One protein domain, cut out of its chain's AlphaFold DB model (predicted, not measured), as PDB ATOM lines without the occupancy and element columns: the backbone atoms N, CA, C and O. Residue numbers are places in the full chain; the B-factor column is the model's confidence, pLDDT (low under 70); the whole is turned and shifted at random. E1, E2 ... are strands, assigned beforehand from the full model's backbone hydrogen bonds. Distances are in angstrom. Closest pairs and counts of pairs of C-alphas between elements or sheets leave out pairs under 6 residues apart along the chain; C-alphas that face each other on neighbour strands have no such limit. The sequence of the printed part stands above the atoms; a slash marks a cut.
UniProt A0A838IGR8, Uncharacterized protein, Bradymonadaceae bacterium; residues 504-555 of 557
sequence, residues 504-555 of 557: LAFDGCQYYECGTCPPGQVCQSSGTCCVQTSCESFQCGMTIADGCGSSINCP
ATOM      1  N   LEU A 504     343.382 227.630 329.160       80.00
ATOM      2  CA  LEU A 504     342.918 226.570 330.059       80.00
ATOM      3  C   LEU A 504     343.201 226.923 331.525       80.00
ATOM      4  O   LEU A 504     344.343 227.182 331.906       80.00
ATOM      5  N   ALA A 505     342.156 226.880 332.344       72.31
ATOM      6  CA  ALA A 505     342.204 227.024 333.792       72.31
ATOM      7  C   ALA A 505     341.878 225.689 334.481       72.31
ATOM      8  O   ALA A 505     341.277 224.807 333.873       72.31
ATOM      9  N   PHE A 506     342.274 225.547 335.749       72.94
ATOM     10  CA  PHE A 506     341.998 224.373 336.581       72.94
ATOM     11  C   PHE A 506     341.516 224.835 337.962       72.94
ATOM     12  O   PHE A 506     342.207 225.604 338.629       72.94
ATOM     13  N   ASP A 507     340.331 224.388 338.378       69.12
ATOM     14  CA  ASP A 507     339.673 224.775 339.642       69.12
ATOM     15  C   ASP A 507     340.092 223.895 340.842       69.12
ATOM     16  O   ASP A 507     339.718 224.167 341.982       69.12
ATOM     17  N   GLY A 508     340.887 222.848 340.588       66.56
ATOM     18  CA  GLY A 508     341.211 221.781 341.541       66.56
ATOM     19  C   GLY A 508     340.516 220.446 341.237       66.56
ATOM     20  O   GLY A 508     340.851 219.444 341.861       66.56
ATOM     21  N   CYS A 509     339.581 220.429 340.285       68.31
ATOM     22  CA  CYS A 509     338.679 219.321 339.968       68.31
ATOM     23  C   CYS A 509     338.591 219.011 338.458       68.31
ATOM     24  O   CYS A 509     338.557 217.844 338.059       68.31
ATOM     25  N   GLN A 510     338.556 220.042 337.612       69.06
ATOM     26  CA  GLN A 510     338.385 219.949 336.161       69.06
ATOM     27  C   GLN A 510     339.101 221.088 335.420       69.06
ATOM     28  O   GLN A 510     339.393 222.145 335.983       69.06
ATOM     29  N   TYR A 511     339.387 220.867 334.135       72.19
ATOM     30  CA  TYR A 511     339.908 221.904 333.244       72.19
ATOM     31  C   TYR A 511     338.766 222.605 332.508       72.19
ATOM     32  O   TYR A 511     337.864 221.941 332.001       72.19
ATOM     33  N   TYR A 512     338.834 223.932 332.407       71.75
ATOM     34  CA  TYR A 512     337.835 224.758 331.726       71.75
ATOM     35  C   TYR A 512     338.503 225.842 330.867       71.75
ATOM     36  O   TYR A 512     339.575 226.347 331.203       71.75
ATOM     37  N   GLU A 513     337.895 226.185 329.727       78.44
ATOM     38  CA  GLU A 513     338.431 227.196 328.807       78.44
ATOM     39  C   GLU A 513     337.897 228.598 329.121       78.44
ATOM     40  O   GLU A 513     336.713 228.889 328.968       78.44
ATOM     41  N   CYS A 514     338.808 229.511 329.449       80.44
ATOM     42  CA  CYS A 514     338.541 230.939 329.611       80.44
ATOM     43  C   CYS A 514     338.600 231.732 328.295       80.44
ATOM     44  O   CYS A 514     338.652 232.961 328.306       80.44
ATOM     45  N   GLY A 515     338.595 231.042 327.152       80.38
ATOM     46  CA  GLY A 515     338.612 231.655 325.827       80.38
ATOM     47  C   GLY A 515     339.882 232.460 325.530       80.38
ATOM     48  O   GLY A 515     340.965 232.203 326.064       80.38
ATOM     49  N   THR A 516     339.748 233.430 324.623       84.00
ATOM     50  CA  THR A 516     340.843 234.262 324.110       84.00
ATOM     51  C   THR A 516     340.766 235.703 324.614       84.00
ATOM     52  O   THR A 516     339.711 236.205 325.001       84.00
ATOM     53  N   CYS A 517     341.910 236.387 324.605       84.88
ATOM     54  CA  CYS A 517     342.008 237.761 325.081       84.88
ATOM     55  C   CYS A 517     341.310 238.781 324.158       84.88
ATOM     56  O   CYS A 517     341.207 238.556 322.948       84.88
ATOM     57  N   PRO A 518     340.886 239.941 324.700       84.56
ATOM     58  CA  PRO A 518     340.385 241.061 323.910       84.56
ATOM     59  C   PRO A 518     341.351 241.509 322.791       84.56
ATOM     60  O   PRO A 518     342.568 241.363 322.930       84.56
ATOM     61  N   PRO A 519     340.848 242.117 321.696       79.50
ATOM     62  CA  PRO A 519     341.686 242.571 320.586       79.50
ATOM     63  C   PRO A 519     342.837 243.486 321.034       79.50
ATOM     64  O   PRO A 519     342.615 244.494 321.702       79.50
ATOM     65  N   GLY A 520     344.065 243.143 320.634       76.00
ATOM     66  CA  GLY A 520     345.291 243.842 321.049       76.00
ATOM     67  C   GLY A 520     345.966 243.277 322.305       76.00
ATOM     68  O   GLY A 520     346.937 243.862 322.781       76.00
ATOM     69  N   GLN A 521     345.481 242.151 322.838       84.81
ATOM     70  CA  GLN A 521     346.109 241.416 323.938       84.81
ATOM     71  C   GLN A 521     346.462 239.979 323.535       84.81
ATOM     72  O   GLN A 521     345.777 239.364 322.717       84.81
ATOM     73  N   VAL A 522     347.513 239.436 324.148       83.81
ATOM     74  CA  VAL A 522     347.928 238.031 324.033       83.81
ATOM     75  C   VAL A 522     347.720 237.307 325.358       83.81
ATOM     76  O   VAL A 522     347.850 237.911 326.425       83.81
ATOM     77  N   CYS A 523     347.401 236.014 325.296       84.31
ATOM     78  CA  CYS A 523     347.316 235.172 326.485       84.31
ATOM     79  C   CYS A 523     348.717 234.690 326.876       84.31
ATOM     80  O   CYS A 523     349.439 234.137 326.046       84.31
ATOM     81  N   GLN A 524     349.108 234.919 328.125       81.94
ATOM     82  CA  GLN A 524     350.381 234.461 328.678       81.94
ATOM     83  C   GLN A 524     350.285 233.001 329.139       81.94
ATOM     84  O   GLN A 524     349.203 232.511 329.455       81.94
ATOM     85  N   SER A 525     351.428 232.327 329.292       75.44
ATOM     86  CA  SER A 525     351.505 230.981 329.889       75.44
ATOM     87  C   SER A 525     351.022 230.914 331.347       75.44
ATOM     88  O   SER A 525     350.735 229.833 331.848       75.44
ATOM     89  N   SER A 526     350.878 232.060 332.018       74.81
ATOM     90  CA  SER A 526     350.222 232.221 333.322       74.81
ATOM     91  C   SER A 526     348.684 232.273 333.262       74.81
ATOM     92  O   SER A 526     348.055 232.523 334.287       74.81
ATOM     93  N   GLY A 527     348.069 232.094 332.086       80.31
ATOM     94  CA  GLY A 527     346.613 232.171 331.903       80.31
ATOM     95  C   GLY A 527     346.046 233.591 332.017       80.31
ATOM     96  O   GLY A 527     344.864 233.760 332.306       80.31
ATOM     97  N   THR A 528     346.880 234.618 331.827       85.94
ATOM     98  CA  THR A 528     346.525 236.040 331.978       85.94
ATOM     99  C   THR A 528     346.693 236.814 330.675       85.94
ATOM    100  O   THR A 528     347.673 236.627 329.952       85.94
ATOM    101  N   CYS A 529     345.760 237.717 330.377       86.44
ATOM    102  CA  CYS A 529     345.833 238.585 329.206       86.44
ATOM    103  C   CYS A 529     346.781 239.770 329.416       86.44
ATOM    104  O   CYS A 529     346.684 240.496 330.404       86.44
ATOM    105  N   CYS A 530     347.655 240.009 328.439       85.62
ATOM    106  CA  CYS A 530     348.637 241.088 328.460       85.62
ATOM    107  C   CYS A 530     348.611 241.910 327.161       85.62
ATOM    108  O   CYS A 530     348.459 241.364 326.068       85.62
ATOM    109  N   VAL A 531     348.751 243.236 327.279       85.19
ATOM    110  CA  VAL A 531     348.864 244.164 326.138       85.19
ATOM    111  C   VAL A 531     350.314 244.181 325.662       85.19
ATOM    112  O   VAL A 531     351.195 244.569 326.427       85.19
ATOM    113  N   GLN A 532     350.562 243.804 324.407       79.94
ATOM    114  CA  GLN A 532     351.917 243.835 323.851       79.94
ATOM    115  C   GLN A 532     352.406 245.270 323.619       79.94
ATOM    116  O   GLN A 532     351.679 246.136 323.129       79.94
ATOM    117  N   THR A 533     353.677 245.496 323.934       80.19
ATOM    118  CA  THR A 533     354.385 246.759 323.713       80.19
ATOM    119  C   THR A 533     354.713 246.909 322.228       80.19
ATOM    120  O   THR A 533     355.344 246.035 321.636       80.19
ATOM    121  N   SER A 534     354.303 248.016 321.609       81.50
ATOM    122  CA  SER A 534     354.629 248.323 320.215       81.50
ATOM    123  C   SER A 534     356.009 248.974 320.071       81.50
ATOM    124  O   SER A 534     356.478 249.679 320.961       81.50
ATOM    125  N   CYS A 535     356.648 248.770 318.916       82.75
ATOM    126  CA  CYS A 535     357.918 249.413 318.585       82.75
ATOM    127  C   CYS A 535     357.764 250.930 318.413       82.75
ATOM    128  O   CYS A 535     356.980 251.391 317.578       82.75
ATOM    129  N   GLU A 536     358.569 251.702 319.135       84.50
ATOM    130  CA  GLU A 536     358.735 253.134 318.899       84.50
ATOM    131  C   GLU A 536     359.675 253.416 317.714       84.50
ATOM    132  O   GLU A 536     360.483 252.582 317.302       84.50
ATOM    133  N   SER A 537     359.603 254.624 317.149       81.00
ATOM    134  CA  SER A 537     360.318 254.987 315.912       81.00
ATOM    135  C   SER A 537     361.848 254.972 316.020       81.00
ATOM    136  O   SER A 537     362.526 254.881 315.001       81.00
ATOM    137  N   PHE A 538     362.403 255.025 317.235       83.81
ATOM    138  CA  PHE A 538     363.840 254.875 317.491       83.81
ATOM    139  C   PHE A 538     364.285 253.411 317.681       83.81
ATOM    140  O   PHE A 538     365.467 253.163 317.909       83.81
ATOM    141  N   GLN A 539     363.359 252.446 317.616       85.31
ATOM    142  CA  GLN A 539     363.615 251.020 317.853       85.31
ATOM    143  C   GLN A 539     363.681 250.185 316.564       85.31
ATOM    144  O   GLN A 539     363.775 248.961 316.637       85.31
ATOM    145  N   CYS A 540     363.640 250.814 315.384       82.12
ATOM    146  CA  CYS A 540     363.699 250.103 314.106       82.12
ATOM    147  C   CYS A 540     364.960 249.218 313.997       82.12
ATOM    148  O   CYS A 540     366.061 249.611 314.384       82.12
ATOM    149  N   GLY A 541     364.780 247.982 313.526       84.00
ATOM    150  CA  GLY A 541     365.829 246.963 313.441       84.00
ATOM    151  C   GLY A 541     366.287 246.335 314.768       84.00
ATOM    152  O   GLY A 541     367.216 245.530 314.738       84.00
ATOM    153  N   MET A 542     365.680 246.664 315.918       88.12
ATOM    154  CA  MET A 542     366.008 246.044 317.213       88.12
ATOM    155  C   MET A 542     364.999 244.969 317.640       88.12
ATOM    156  O   MET A 542     363.806 245.063 317.358       88.12
ATOM    157  N   THR A 543     365.471 243.974 318.391       87.75
ATOM    158  CA  THR A 543     364.616 243.046 319.148       87.75
ATOM    159  C   THR A 543     364.356 243.624 320.538       87.75
ATOM    160  O   THR A 543     365.304 243.928 321.264       87.75
ATOM    161  N   ILE A 544     363.089 243.766 320.925       84.38
ATOM    162  CA  ILE A 544     362.663 244.264 322.243       84.38
ATOM    163  C   ILE A 544     361.803 243.220 322.967       84.38
ATOM    164  O   ILE A 544     361.193 242.366 322.328       84.38
ATOM    165  N   ALA A 545     361.735 243.278 324.298       81.50
ATOM    166  CA  ALA A 545     360.749 242.502 325.049       81.50
ATOM    167  C   ALA A 545     359.348 243.091 324.818       81.50
ATOM    168  O   ALA A 545     359.184 244.309 324.855       81.50
ATOM    169  N   ASP A 546     358.337 242.246 324.614       78.00
ATOM    170  CA  ASP A 546     356.967 242.705 324.337       78.00
ATOM    171  C   ASP A 546     356.192 243.142 325.594       78.00
ATOM    172  O   ASP A 546     355.084 243.662 325.494       78.00
ATOM    173  N   GLY A 547     356.768 242.946 326.784       75.56
ATOM    174  CA  GLY A 547     356.122 243.186 328.081       75.56
ATOM    175  C   GLY A 547     355.237 242.031 328.570       75.56
ATOM    176  O   GLY A 547     354.869 242.013 329.742       75.56
ATOM    177  N   CYS A 548     354.965 241.040 327.720       78.19
ATOM    178  CA  CYS A 548     354.121 239.878 328.001       78.19
ATOM    179  C   CYS A 548     354.909 238.570 328.179       78.19
ATOM    180  O   CYS A 548     354.326 237.558 328.565       78.19
ATOM    181  N   GLY A 549     356.226 238.594 327.958       72.44
ATOM    182  CA  GLY A 549     357.136 237.457 328.148       72.44
ATOM    183  C   GLY A 549     357.739 236.920 326.848       72.44
ATOM    184  O   GLY A 549     358.562 236.012 326.895       72.44
ATOM    185  N   SER A 550     357.368 237.498 325.703       75.19
ATOM    186  CA  SER A 550     357.958 237.207 324.394       75.19
ATOM    187  C   SER A 550     358.886 238.343 323.943       75.19
ATOM    188  O   SER A 550     359.124 239.321 324.660       75.19
ATOM    189  N   SER A 551     359.431 238.223 322.731       81.31
ATOM    190  CA  SER A 551     360.183 239.299 322.084       81.31
ATOM    191  C   SER A 551     359.556 239.692 320.750       81.31
ATOM    192  O   SER A 551     359.045 238.850 320.011       81.31
ATOM    193  N   ILE A 552     359.596 240.988 320.451       82.19
ATOM    194  CA  ILE A 552     359.155 241.586 319.194       82.19
ATOM    195  C   ILE A 552     360.394 242.041 318.427       82.19
ATOM    196  O   ILE A 552     361.238 242.767 318.949       82.19
ATOM    197  N   ASN A 553     360.487 241.627 317.163       87.00
ATOM    198  CA  ASN A 553     361.486 242.127 316.226       87.00
ATOM    199  C   ASN A 553     360.912 243.349 315.507       87.00
ATOM    200  O   ASN A 553     359.980 243.223 314.711       87.00
ATOM    201  N   CYS A 554     361.451 244.529 315.796       86.75
ATOM    202  CA  CYS A 554     360.990 245.766 315.186       86.75
ATOM    203  C   CYS A 554     361.414 245.855 313.709       86.75
ATOM    204  O   CYS A 554     362.536 245.465 313.366       86.75
ATOM    205  N   PRO A 555     360.547 246.380 312.820       84.94
ATOM    206  CA  PRO A 555     360.843 246.486 311.393       84.94
ATOM    207  C   PRO A 555     362.087 247.347 311.140       84.94
ATOM    208  O   PRO A 555     362.421 248.217 311.943       84.94
TER     209      PRO A 555
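This is residues 504 to 555 of the 557 residues of an uncharacterized protein of Bradymonadaceae bacterium (UniProt A0A838IGR8). What shape is this? With little regular structure, it is a rod of three small hairpins strung along its length: E1 and E2, E3 and E4, E5 and E6. What makes it up? The printed part has 52 residues, no named helix and six strands, E1 to E6 in order, in three antiparallel two-stranded sheets; it is all strand, with 18 residues in named elements. It is only just loose, close to extended, with radius of gyration of the C-alphas 14.7 A and spans of 49 by 18 by 11 A.

Where are the strands? E1 is residues 504 to 506, E2 511 to 513, E3 521 to 523, E4 529 to 531, E5 543 to 545 and E6 551 to 553. Where to look? C-alpha 504 is at (342.918, 226.570, 330.059) and C-alpha 553 at (361.486, 242.127, 316.226).

What pairs within hydrogen-bond range? N 505 and O 512, N 522 and O 530, and N 544 and O 552 are each 2.9 A apart. Do hairpins meet? Strands of different hairpins are apart.

How long? The farthest C-alphas, of Cys 509 and Phe 538, are 49.0 A apart. Any cut or weak place? The printed part has no cut, the link E4 to E5 is long with 11 residues, and residues 507 to 510 are under pLDDT 70.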